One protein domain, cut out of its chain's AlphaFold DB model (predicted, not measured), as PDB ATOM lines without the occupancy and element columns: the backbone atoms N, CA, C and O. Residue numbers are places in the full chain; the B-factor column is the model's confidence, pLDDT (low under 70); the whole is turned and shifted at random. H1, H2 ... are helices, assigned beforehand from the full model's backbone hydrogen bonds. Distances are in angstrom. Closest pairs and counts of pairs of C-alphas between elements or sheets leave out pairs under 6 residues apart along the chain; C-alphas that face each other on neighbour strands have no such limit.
ATOM      1  N   ALA A  15     -35.431 -35.542 -28.708       76.81
ATOM      2  CA  ALA A  15     -35.367 -35.808 -27.271       76.81
ATOM      3  C   ALA A  15     -34.225 -36.774 -26.893       76.81
ATOM      4  O   ALA A  15     -33.497 -36.522 -25.928       76.81
ATOM      5  N   GLU A  16     -34.008 -37.840 -27.669       78.44
ATOM      6  CA  GLU A  16     -32.891 -38.778 -27.477       78.44
ATOM      7  C   GLU A  16     -31.542 -38.112 -27.759       78.44
ATOM      8  O   GLU A  16     -30.587 -38.291 -26.998       78.44
ATOM      9  N   GLN A  17     -31.469 -37.271 -28.794       81.38
ATOM     10  CA  GLN A  17     -30.274 -36.482 -29.088       81.38
ATOM     11  C   GLN A  17     -29.974 -35.477 -27.970       81.38
ATOM     12  O   GLN A  17     -28.812 -35.297 -27.600       81.38
ATOM     13  N   ALA A  18     -30.998 -34.833 -27.400       80.62
ATOM     14  CA  ALA A  18     -30.836 -33.922 -26.271       80.62
ATOM     15  C   ALA A  18     -30.336 -34.648 -25.010       80.62
ATOM     16  O   ALA A  18     -29.445 -34.135 -24.326       80.62
ATOM     17  N   LEU A  19     -30.844 -35.855 -24.732       83.69
ATOM     18  CA  LEU A  19     -30.371 -36.698 -23.632       83.69
ATOM     19  C   LEU A  19     -28.920 -37.158 -23.855       83.69
ATOM     20  O   LEU A  19     -28.095 -37.059 -22.948       83.69
ATOM     21  N   ALA A  20     -28.584 -37.607 -25.064       83.31
ATOM     22  CA  ALA A  20     -27.238 -38.054 -25.412       83.31
ATOM     23  C   ALA A  20     -26.208 -36.915 -25.322       83.31
ATOM     24  O   ALA A  20     -25.135 -37.097 -24.742       83.31
ATOM     25  N   ARG A  21     -26.544 -35.711 -25.806       85.44
ATOM     26  CA  ARG A  21     -25.713 -34.501 -25.639       85.44
ATOM     27  C   ARG A  21     -25.497 -34.172 -24.165       85.44
ATOM     28  O   ARG A  21     -24.364 -33.962 -23.745       85.44
ATOM     29  N   PHE A  22     -26.567 -34.201 -23.373       84.50
ATOM     30  CA  PHE A  22     -26.511 -33.940 -21.937       84.50
ATOM     31  C   PHE A  22     -25.593 -34.927 -21.197       84.50
ATOM     32  O   PHE A  22     -24.788 -34.521 -20.358       84.50
ATOM     33  N   LEU A  23     -25.649 -36.212 -21.548       83.38
ATOM     34  CA  LEU A  23     -24.765 -37.237 -20.989       83.38
ATOM     35  C   LEU A  23     -23.304 -37.031 -21.391       83.38
ATOM     36  O   LEU A  23     -22.408 -37.163 -20.558       83.38
ATOM     37  N   VAL A  24     -23.044 -36.665 -22.646       83.75
ATOM     38  CA  VAL A  24     -21.688 -36.335 -23.108       83.75
ATOM     39  C   VAL A  24     -21.132 -35.116 -22.367       83.75
ATOM     40  O   VAL A  24     -19.964 -35.116 -21.987       83.75
ATOM     41  N   ASP A  25     -21.949 -34.100 -22.107       82.81
ATOM     42  CA  ASP A  25     -21.505 -32.895 -21.403       82.81
ATOM     43  C   ASP A  25     -21.195 -33.157 -19.924       82.81
ATOM     44  O   ASP A  25     -20.197 -32.651 -19.408       82.81
ATOM     45  N   ILE A  26     -22.001 -33.977 -19.241       80.81
ATOM     46  CA  ILE A  26     -21.736 -34.362 -17.844       80.81
ATOM     47  C   ILE A  26     -20.468 -35.208 -17.746       80.81
ATOM     48  O   ILE A  26     -19.617 -34.966 -16.893       80.81
ATOM     49  N   THR A  27     -20.313 -36.173 -18.646       78.88
ATOM     50  CA  THR A  27     -19.177 -37.103 -18.620       78.88
ATOM     51  C   THR A  27     -17.861 -36.411 -18.977       78.88
ATOM     52  O   THR A  27     -16.840 -36.727 -18.369       78.88
ATOM     53  N   LYS A  28     -17.893 -35.394 -19.855       80.19
ATOM     54  CA  LYS A  28     -16.753 -34.497 -20.115       80.19
ATOM     55  C   LYS A  28     -16.371 -33.641 -18.911       80.19
ATOM     56  O   LYS A  28     -15.199 -33.526 -18.570       80.19
ATOM     57  N   LYS A  29     -17.356 -33.040 -18.236       72.38
ATOM     58  CA  LYS A  29     -17.103 -32.224 -17.032       72.38
ATOM     59  C   LYS A  29     -16.498 -33.029 -15.882       72.38
ATOM     60  O   LYS A  29     -15.817 -32.453 -15.040       72.38
ATOM     61  N   ALA A  30     -16.723 -34.338 -15.865       66.81
ATOM     62  CA  ALA A  30     -16.162 -35.258 -14.887       66.81
ATOM     63  C   ALA A  30     -14.845 -35.934 -15.331       66.81
ATOM     64  O   ALA A  30     -14.324 -36.784 -14.613       66.81
ATOM     65  N   GLY A  31     -14.294 -35.602 -16.508       65.62
ATOM     66  CA  GLY A  31     -13.039 -36.182 -17.010       65.62
ATOM     67  C   GLY A  31     -13.141 -37.644 -17.480       65.62
ATOM     68  O   GLY A  31     -12.119 -38.323 -17.656       65.62
ATOM     69  N   LEU A  32     -14.365 -38.143 -17.698       69.69
ATOM     70  CA  LEU A  32     -14.679 -39.471 -18.239       69.69
ATOM     71  C   LEU A  32     -15.008 -39.399 -19.740       69.69
ATOM     72  O   LEU A  32     -15.912 -40.063 -20.239       69.69
ATOM     73  N   ASP A  33     -14.232 -38.613 -20.483       66.06
ATOM     74  CA  ASP A  33     -14.451 -38.279 -21.899       66.06
ATOM     75  C   ASP A  33     -14.369 -39.485 -22.851       66.06
ATOM     76  O   ASP A  33     -14.745 -39.399 -24.021       66.06
ATOM     77  N   THR A  34     -13.850 -40.617 -22.371       74.62
ATOM     78  CA  THR A  34     -13.637 -41.827 -23.173       74.62
ATOM     79  C   THR A  34     -14.570 -42.945 -22.738       74.62
ATOM     80  O   THR A  34     -14.649 -43.303 -21.566       74.62
ATOM     81  N   VAL A  35     -15.219 -43.568 -23.724       76.81
ATOM     82  CA  VAL A  35     -16.166 -44.678 -23.531       76.81
ATOM     83  C   VAL A  35     -15.526 -45.869 -22.797       76.81
ATOM     84  O   VAL A  35     -16.201 -46.582 -22.063       76.81
ATOM     85  N   ALA A  36     -14.207 -46.049 -22.938       74.44
ATOM     86  CA  ALA A  36     -13.437 -47.053 -22.204       74.44
ATOM     87  C   ALA A  36     -13.431 -46.808 -20.688       74.44
ATOM     88  O   ALA A  36     -13.761 -47.720 -19.936       74.44
ATOM     89  N   LYS A  37     -13.146 -45.572 -20.255       76.44
ATOM     90  CA  LYS A  37     -13.160 -45.192 -18.833       76.44
ATOM     91  C   LYS A  37     -14.561 -45.288 -18.235       76.44
ATOM     92  O   LYS A  37     -14.713 -45.613 -17.063       76.44
ATOM     93  N   LEU A  38     -15.580 -45.017 -19.047       77.31
ATOM     94  CA  LEU A  38     -16.976 -45.065 -18.627       77.31
ATOM     95  C   LEU A  38     -17.469 -46.505 -18.431       77.31
ATOM     96  O   LEU A  38     -18.087 -46.802 -17.415       77.31
ATOM     97  N   ALA A  39     -17.109 -47.411 -19.342       78.12
ATOM     98  CA  ALA A  39     -17.401 -48.838 -19.206       78.12
ATOM     99  C   ALA A  39     -16.618 -49.509 -18.060       78.12
ATOM    100  O   ALA A  39     -17.129 -50.432 -17.436       78.12
ATOM    101  N   GLU A  40     -15.398 -49.047 -17.764       79.19
ATOM    102  CA  GLU A  40     -14.611 -49.526 -16.614       79.19
ATOM    103  C   GLU A  40     -15.189 -49.059 -15.272       79.19
ATOM    104  O   GLU A  40     -15.146 -49.799 -14.293       79.19
ATOM    105  N   ARG A  41     -15.752 -47.845 -15.218       77.44
ATOM    106  CA  ARG A  41     -16.369 -47.296 -14.001       77.44
ATOM    107  C   ARG A  41     -17.783 -47.809 -13.750       77.44
ATOM    108  O   ARG A  41     -18.147 -47.994 -12.596       77.44
ATOM    109  N   PHE A  42     -18.547 -48.063 -14.808       80.62
ATOM    110  CA  PHE A  42     -19.921 -48.549 -14.726       80.62
ATOM    111  C   PHE A  42     -20.065 -49.886 -15.470       80.62
ATOM    112  O   PHE A  42     -20.609 -49.924 -16.582       80.62
ATOM    113  N   PRO A  43     -19.602 -51.000 -14.868       74.38
ATOM    114  CA  PRO A  43     -19.706 -52.323 -15.480       74.38
ATOM    115  C   PRO A  43     -21.164 -52.793 -15.621       74.38
ATOM    116  O   PRO A  43     -21.472 -53.577 -16.517       74.38
ATOM    117  N   SER A  44     -22.081 -52.268 -14.795       73.62
ATOM    118  CA  SER A  44     -23.530 -52.516 -14.873       73.62
ATOM    119  C   SER A  44     -24.161 -52.003 -16.174       73.62
ATOM    120  O   SER A  44     -25.187 -52.525 -16.608       73.62
ATOM    121  N   GLY A  45     -23.539 -51.015 -16.832       65.56
ATOM    122  CA  GLY A  45     -24.027 -50.420 -18.080       65.56
ATOM    123  C   GLY A  45     -23.657 -51.168 -19.360       65.56
ATOM    124  O   GLY A  45     -24.034 -50.741 -20.452       65.56
ATOM    125  N   GLY A  46     -22.944 -52.290 -19.244       78.44
ATOM    126  CA  GLY A  46     -22.555 -53.131 -20.370       78.44
ATOM    127  C   GLY A  46     -21.210 -52.756 -20.995       78.44
ATOM    128  O   GLY A  46     -20.411 -52.000 -20.444       78.44
ATOM    129  N   SER A  47     -20.926 -53.344 -22.157       81.44
ATOM    130  CA  SER A  47     -19.634 -53.208 -22.831       81.44
ATOM    131  C   SER A  47     -19.398 -51.796 -23.385       81.44
ATOM    132  O   SER A  47     -20.311 -50.978 -23.524       81.44
ATOM    133  N   ARG A  48     -18.149 -51.515 -23.781       81.12
ATOM    134  CA  ARG A  48     -17.753 -50.242 -24.412       81.12
ATOM    135  C   ARG A  48     -18.633 -49.878 -25.619       81.12
ATOM    136  O   ARG A  48     -18.909 -48.705 -25.833       81.12
ATOM    137  N   SER A  49     -19.112 -50.853 -26.395       81.75
ATOM    138  CA  SER A  49     -20.017 -50.593 -27.524       81.75
ATOM    139  C   SER A  49     -21.407 -50.142 -27.071       81.75
ATOM    140  O   SER A  49     -21.979 -49.242 -27.674       81.75
ATOM    141  N   THR A  50     -21.930 -50.709 -25.983       82.69
ATOM    142  CA  THR A  50     -23.242 -50.339 -25.435       82.69
ATOM    143  C   THR A  50     -23.232 -48.903 -24.915       82.69
ATOM    144  O   THR A  50     -24.130 -48.122 -25.222       82.69
ATOM    145  N   TRP A  51     -22.161 -48.506 -24.224       83.12
ATOM    146  CA  TRP A  51     -21.967 -47.118 -23.805       83.12
ATOM    147  C   TRP A  51     -21.791 -46.151 -24.982       83.12
ATOM    148  O   TRP A  51     -22.241 -45.007 -24.908       83.12
ATOM    149  N   ALA A  52     -21.176 -46.590 -26.083       81.94
ATOM    150  CA  ALA A  52     -21.115 -45.788 -27.301       81.94
ATOM    151  C   ALA A  52     -22.511 -45.583 -27.909       81.94
ATOM    152  O   ALA A  52     -22.847 -44.451 -28.251       81.94
ATOM    153  N   ASP A  53     -23.333 -46.636 -27.979       83.69
ATOM    154  CA  ASP A  53     -24.715 -46.562 -28.471       83.69
ATOM    155  C   ASP A  53     -25.572 -45.609 -27.622       83.69
ATOM    156  O   ASP A  53     -26.322 -44.800 -28.170       83.69
ATOM    157  N   TYR A  54     -25.412 -45.651 -26.298       84.38
ATOM    158  CA  TYR A  54     -26.073 -44.749 -25.354       84.38
ATOM    159  C   TYR A  54     -25.662 -43.284 -25.529       84.38
ATOM    160  O   TYR A  54     -26.503 -42.397 -25.655       84.38
ATOM    161  N   LEU A  55     -24.357 -43.016 -25.590       82.44
ATOM    162  CA  LEU A  55     -23.828 -41.657 -25.736       82.44
ATOM    163  C   LEU A  55     -24.032 -41.075 -27.145       82.44
ATOM    164  O   LEU A  55     -23.885 -39.868 -27.328       82.44
ATOM    165  N   ASN A  56     -24.347 -41.913 -28.133       83.00
ATOM    166  CA  ASN A  56     -24.720 -41.491 -29.482       83.00
ATOM    167  C   ASN A  56     -26.238 -41.299 -29.644       83.00
ATOM    168  O   ASN A  56     -26.659 -40.868 -30.710       83.00
ATOM    169  N   GLY A  57     -27.058 -41.634 -28.638       75.56
ATOM    170  CA  GLY A  57     -28.525 -41.561 -28.717       75.56
ATOM    171  C   GLY A  57     -29.184 -42.701 -29.504       75.56
ATOM    172  O   GLY A  57     -30.400 -42.741 -29.625       75.56
ATOM    173  N   LYS A  58     -28.406 -43.677 -29.995       80.19
ATOM    174  CA  LYS A  58     -28.913 -44.832 -30.760       80.19
ATOM    175  C   LYS A  58     -29.724 -45.804 -29.894       80.19
ATOM    176  O   LYS A  58     -30.537 -46.565 -30.413       80.19
ATOM    177  N   LYS A  59     -29.462 -45.823 -28.586       82.25
ATOM    178  CA  LYS A  59     -30.227 -46.580 -27.592       82.25
ATOM    179  C   LYS A  59     -30.522 -45.701 -26.386       82.25
ATOM    180  O   LYS A  59     -29.650 -44.964 -25.930       82.25
ATOM    181  N   LEU A  60     -31.719 -45.848 -25.828       83.06
ATOM    182  CA  LEU A  60     -32.099 -45.200 -24.578       83.06
ATOM    183  C   LEU A  60     -31.369 -45.851 -23.391       83.06
ATOM    184  O   LEU A  60     -31.376 -47.076 -23.246       83.06
ATOM    185  N   ILE A  61     -30.750 -45.038 -22.526       82.81
ATOM    186  CA  ILE A  61     -30.124 -45.526 -21.287       82.81
ATOM    187  C   ILE A  61     -31.216 -46.001 -20.318       82.81
ATOM    188  O   ILE A  61     -32.152 -45.244 -20.055       82.81
ATOM    189  N   PRO A  62     -31.107 -47.203 -19.726       85.31
ATOM    190  CA  PRO A  62     -32.001 -47.635 -18.656       85.31
ATOM    191  C   PRO A  62     -32.008 -46.659 -17.472       85.31
ATOM    192  O   PRO A  62     -30.958 -46.234 -16.997       85.31
ATOM    193  N   GLN A  63     -33.192 -46.346 -16.936       83.69
ATOM    194  CA  GLN A  63     -33.348 -45.330 -15.885       83.69
ATOM    195  C   GLN A  63     -32.480 -45.588 -14.644       83.69
ATOM    196  O   GLN A  63     -31.944 -44.653 -14.056       83.69
ATOM    197  N   ARG A  64     -32.322 -46.862 -14.259       82.25
ATOM    198  CA  ARG A  64     -31.486 -47.261 -13.116       82.25
ATOM    199  C   ARG A  64     -30.020 -46.890 -13.336       82.25
ATOM    200  O   ARG A  64     -29.421 -46.272 -12.468       82.25
ATOM    201  N   LEU A  65     -29.500 -47.163 -14.533       83.06
ATOM    202  CA  LEU A  65     -28.132 -46.817 -14.917       83.06
ATOM    203  C   LEU A  65     -27.936 -45.305 -15.006       83.06
ATOM    204  O   LEU A  65     -26.917 -44.794 -14.562       83.06
ATOM    205  N   LEU A  66     -28.924 -44.567 -15.519       84.31
ATOM    206  CA  LEU A  66     -28.886 -43.104 -15.492       84.31
ATOM    207  C   LEU A  66     -28.822 -42.571 -14.050       84.31
ATOM    208  O   LEU A  66     -28.064 -41.646 -13.770       84.31
ATOM    209  N   GLY A  67     -29.590 -43.169 -13.134       82.69
ATOM    210  CA  GLY A  67     -29.569 -42.841 -11.710       82.69
ATOM    211  C   GLY A  67     -28.216 -43.122 -11.054       82.69
ATOM    212  O   GLY A  67     -27.690 -42.245 -10.377       82.69
ATOM    213  N   GLU A  68     -27.631 -44.296 -11.302       82.38
ATOM    214  CA  GLU A  68     -26.291 -44.674 -10.822       82.38
ATOM    215  C   GLU A  68     -25.222 -43.692 -11.317       82.38
ATOM    216  O   GLU A  68     -24.430 -43.179 -10.530       82.38
ATOM    217  N   VAL A  69     -25.254 -43.359 -12.608       81.25
ATOM    218  CA  VAL A  69     -24.320 -42.414 -13.228       81.25
ATOM    219  C   VAL A  69     -24.434 -41.023 -12.601       81.25
ATOM    220  O   VAL A  69     -23.427 -40.428 -12.227       81.25
ATOM    221  N   LEU A  70     -25.651 -40.500 -12.442       83.31
ATOM    222  CA  LEU A  70     -25.866 -39.189 -11.819       83.31
ATOM    223  C   LEU A  70     -25.470 -39.181 -10.336       83.31
ATOM    224  O   LEU A  70     -24.943 -38.179  -9.856       83.31
ATOM    225  N   GLN A  71     -25.705 -40.277  -9.615       82.00
ATOM    226  CA  GLN A  71     -25.358 -40.396  -8.201       82.00
ATOM    227  C   GLN A  71     -23.838 -40.451  -7.991       82.00
ATOM    228  O   GLN A  71     -23.317 -39.764  -7.116       82.00
ATOM    229  N   GLU A  72     -23.114 -41.196  -8.824       77.88
ATOM    230  CA  GLU A  72     -21.647 -41.219  -8.800       77.88
ATOM    231  C   GLU A  72     -21.047 -39.851  -9.155       77.88
ATOM    232  O   GLU A  72     -20.098 -39.396  -8.515       77.88
ATOM    233  N   PHE A  73     -21.638 -39.129 -10.112       75.44
ATOM    234  CA  PHE A  73     -21.184 -37.776 -10.437       75.44
ATOM    235  C   PHE A  73     -21.460 -36.758  -9.329       75.44
ATOM    236  O   PHE A  73     -20.619 -35.892  -9.078       75.44
ATOM    237  N   ARG A  74     -22.579 -36.893  -8.607       77.19
ATOM    238  CA  ARG A  74     -22.842 -36.108  -7.394       77.19
ATOM    239  C   ARG A  74     -21.755 -36.319  -6.339       77.19
ATOM    240  O   ARG A  74     -21.337 -35.354  -5.707       77.19
ATOM    241  N   ASN A  75     -21.301 -37.558  -6.156       74.12
ATOM    242  CA  ASN A  75     -20.282 -37.887  -5.159       74.12
ATOM    243  C   ASN A  75     -18.903 -37.302  -5.515       74.12
ATOM    244  O   ASN A  75     -18.134 -36.971  -4.618       74.12
ATOM    245  N   GLN A  76     -18.589 -37.144  -6.806       71.19
ATOM    246  CA  GLN A  76     -17.296 -36.623  -7.274       71.19
ATOM    247  C   GLN A  76     -17.230 -35.091  -7.366       71.19
ATOM    248  O   GLN A  76     -16.145 -34.524  -7.263       71.19
ATOM    249  N   GLN A  77     -18.362 -34.409  -7.568       65.88
ATOM    250  CA  GLN A  77     -18.437 -32.946  -7.707       65.88
ATOM    251  C   GLN A  77     -19.487 -32.344  -6.765       65.88
ATOM    252  O   GLN A  77     -20.384 -31.621  -7.201       65.88
ATOM    253  N   ALA A  78     -19.374 -32.636  -5.466       64.19
ATOM    254  CA  ALA A  78     -20.327 -32.172  -4.456       64.19
ATOM    255  C   ALA A  78     -20.498 -30.637  -4.448       64.19
ATOM    256  O   ALA A  78     -21.620 -30.150  -4.313       64.19
ATOM    257  N   ASP A  79     -19.420 -29.884  -4.693       62.41
ATOM    258  CA  ASP A  79     -19.414 -28.417  -4.615       62.41
ATOM    259  C   ASP A  79     -20.102 -27.718  -5.802       62.41
ATOM    260  O   ASP A  79     -20.417 -26.531  -5.723       62.41
ATOM    261  N   HIS A  80     -20.309 -28.402  -6.933       63.56
ATOM    262  CA  HIS A  80     -20.875 -27.815  -8.166       63.56
ATOM    263  C   HIS A  80     -22.140 -28.543  -8.643       63.56
ATOM    264  O   HIS A  80     -22.673 -28.266  -9.723       63.56
ATOM    265  N   TRP A  81     -22.643 -29.475  -7.831       70.44
ATOM    266  CA  TRP A  81     -23.815 -30.268  -8.146       70.44
ATOM    267  C   TRP A  81     -25.108 -29.501  -7.863       70.44
ATOM    268  O   TRP A  81     -25.450 -29.226  -6.714       70.44
ATOM    269  N   SER A  82     -25.882 -29.195  -8.906       73.50
ATOM    270  CA  SER A  82     -27.219 -28.621  -8.748       73.50
ATOM    271  C   SER A  82     -28.297 -29.700  -8.873       73.50
ATOM    272  O   SER A  82     -28.316 -30.489  -9.819       73.50
ATOM    273  N   ASN A  83     -29.271 -29.700  -7.957       74.06
ATOM    274  CA  ASN A  83     -30.444 -30.589  -8.031       74.06
ATOM    275  C   ASN A  83     -31.244 -30.409  -9.339       74.06
ATOM    276  O   ASN A  83     -31.971 -31.308  -9.762       74.06
ATOM    277  N   GLN A  84     -31.060 -29.271 -10.018       74.56
ATOM    278  CA  GLN A  84     -31.616 -28.987 -11.340       74.56
ATOM    279  C   GLN A  84     -31.059 -29.906 -12.441       74.56
ATOM    280  O   GLN A  84     -31.756 -30.171 -13.419       74.56
ATOM    281  N   LEU A  85     -29.835 -30.430 -12.302       79.12
ATOM    282  CA  LEU A  85     -29.270 -31.390 -13.258       79.12
ATOM    283  C   LEU A  85     -29.997 -32.734 -13.194       79.12
ATOM    284  O   LEU A  85     -30.301 -33.304 -14.237       79.12
ATOM    285  N   ILE A  86     -30.349 -33.209 -11.996       80.44
ATOM    286  CA  ILE A  86     -31.092 -34.464 -11.811       80.44
ATOM    287  C   ILE A  86     -32.507 -34.339 -12.375       80.44
ATOM    288  O   ILE A  86     -32.984 -35.238 -13.073       80.44
ATOM    289  N   THR A  87     -33.197 -33.232 -12.091       81.06
ATOM    290  CA  THR A  87     -34.552 -33.014 -12.613       81.06
ATOM    291  C   THR A  87     -34.538 -32.858 -14.131       81.06
ATOM    292  O   THR A  87     -35.388 -33.438 -14.805       81.06
ATOM    293  N   ARG A  88     -33.533 -32.169 -14.689       82.69
ATOM    294  CA  ARG A  88     -33.337 -32.049 -16.139       82.69
ATOM    295  C   ARG A  88     -33.018 -33.391 -16.799       82.69
ATOM    296  O   ARG A  88     -33.621 -33.700 -17.819       82.69
ATOM    297  N   ALA A  89     -32.141 -34.202 -16.208       83.06
ATOM    298  CA  ALA A  89     -31.794 -35.530 -16.714       83.06
ATOM    299  C   ALA A  89     -33.011 -36.462 -16.755       83.06
ATOM    300  O   ALA A  89     -33.287 -37.089 -17.773       83.06
ATOM    301  N   ASN A  90     -33.774 -36.508 -15.659       83.25
ATOM    302  CA  ASN A  90     -34.979 -37.329 -15.568       83.25
ATOM    303  C   ASN A  90     -36.089 -36.834 -16.500       83.25
ATOM    304  O   ASN A  90     -36.835 -37.649 -17.033       83.25
ATOM    305  N   ARG A  91     -36.202 -35.518 -16.714       83.00
ATOM    306  CA  ARG A  91     -37.137 -34.953 -17.689       83.00
ATOM    307  C   ARG A  91     -36.761 -35.360 -19.113       83.00
ATOM    308  O   ARG A  91     -37.598 -35.923 -19.796       83.00
ATOM    309  N   LEU A  92     -35.500 -35.177 -19.513       83.75
ATOM    310  CA  LEU A  92     -35.016 -35.585 -20.838       83.75
ATOM    311  C   LEU A  92     -35.152 -37.096 -21.066       83.75
ATOM    312  O   LEU A  92     -35.499 -37.521 -22.162       83.75
ATOM    313  N   TRP A  93     -34.928 -37.907 -20.029       86.19
ATOM    314  CA  TRP A  93     -35.153 -39.348 -20.101       86.19
ATOM    315  C   TRP A  93     -36.630 -39.697 -20.298       86.19
ATOM    316  O   TRP A  93     -36.943 -40.532 -21.138       86.19
ATOM    317  N   LYS A  94     -37.543 -39.038 -19.572       83.56
ATOM    318  CA  LYS A  94     -38.991 -39.222 -19.751       83.56
ATOM    319  C   LYS A  94     -39.457 -38.763 -21.128       83.56
ATOM    320  O   LYS A  94     -40.236 -39.465 -21.753       83.56
ATOM    321  N   ASP A  95     -38.961 -37.628 -21.608       80.44
ATOM    322  CA  ASP A  95     -39.307 -37.097 -22.928       80.44
ATOM    323  C   ASP A  95     -38.830 -38.056 -24.038       80.44
ATOM    324  O   ASP A  95     -39.575 -38.336 -24.973       80.44
ATOM    325  N   ALA A  96     -37.638 -38.647 -23.889       77.06
ATOM    326  CA  ALA A  96     -37.126 -39.678 -24.792       77.06
ATOM    327  C   ALA A  96     -37.890 -41.016 -24.681       77.06
ATOM    328  O   ALA A  96     -38.179 -41.644 -25.695       77.06
ATOM    329  N   ALA A  97     -38.276 -41.436 -23.472       77.62
ATOM    330  CA  ALA A  97     -39.077 -42.644 -23.256       77.62
ATOM    331  C   ALA A  97     -40.505 -42.506 -23.819       77.62
ATOM    332  O   ALA A  97     -41.035 -43.452 -24.393       77.62
ATOM    333  N   ASN A  98     -41.107 -41.321 -23.707       70.50
ATOM    334  CA  ASN A  98     -42.448 -41.029 -24.218       70.50
ATOM    335  C   ASN A  98     -42.477 -40.863 -25.746       70.50
ATOM    336  O   ASN A  98     -43.483 -41.183 -26.370       70.50
ATOM    337  N   GLY A  99     -41.375 -40.409 -26.357       59.59
ATOM    338  CA  GLY A  99     -41.187 -40.451 -27.814       59.59
ATOM    339  C   GLY A  99     -41.057 -41.876 -28.376       59.59
ATOM    340  O   GLY A  99     -41.178 -42.070 -29.581       59.59
ATOM    341  N   SER A 100     -40.865 -42.868 -27.498       53.97
ATOM    342  CA  SER A 100     -40.772 -44.304 -27.779       53.97
ATOM    343  C   SER A 100     -41.921 -45.067 -27.095       53.97
ATOM    344  O   SER A 100     -41.705 -46.086 -26.431       53.97
TER     345      SER A 100
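What this domain is: This is residues 15 to 100 of the 378 residues of an uncharacterized protein of Streptomyces venezuelae (UniProt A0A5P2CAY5). What is the shape? Helices H1, H4 and H5 lie side by side as a loose three-helix bundle; short H2 and H3 make a corner, about perpendicular, with the start of H3 at H2, and H3 packs on H1. How is it built? The printed part has 86 residues, five named helices, H1 to H5 in chain order, and no named strand: all helix. It is compact, radius of gyration of the C-alphas 12.0 A, spanning 35 by 28 by 19 A.

Where its parts are: Where is H1? Residues 15 to 29, 21.2 A, from C-alpha 15 at (-35.367, -35.808, -27.271). What follows? H2 is residues 35 to 41, H3 48 to 55, H4 63 to 76, 20.2 A, and H5 83 to 98, 22.7 A, ending at C-alpha 98 (-42.448, -41.029, -24.218).

How they stand to each other: What touches H1? H5 does, with residues 89 to 96 alone, opposite ways at a shallow tilt of 32 degrees, only just short of steep; the closest C-alphas, Ala 15 and Ala 96, are 4.9 A apart. Residues 20 to 24 of H1 alone touch H3, closest C-alphas Ala 20 and Leu 55, 5.0 A. And the others? H2 touches H3, about perpendicular at 75 degrees, closest C-alphas Ala 39 and Arg 48, 5.4 A. H4 is near H1 and close but not clearly touching H5, closest C-alphas Leu 70 and Ile 86, 7.0 A. In H1 to H5 every O i to N i+4 pair is within hydrogen-bond range.

The domain as a whole: Any cut or long link? The printed part has no cut and no long link. Where is pLDDT under 70? At residues 30 to 33, 45, 77 to 80 and 99 to 100.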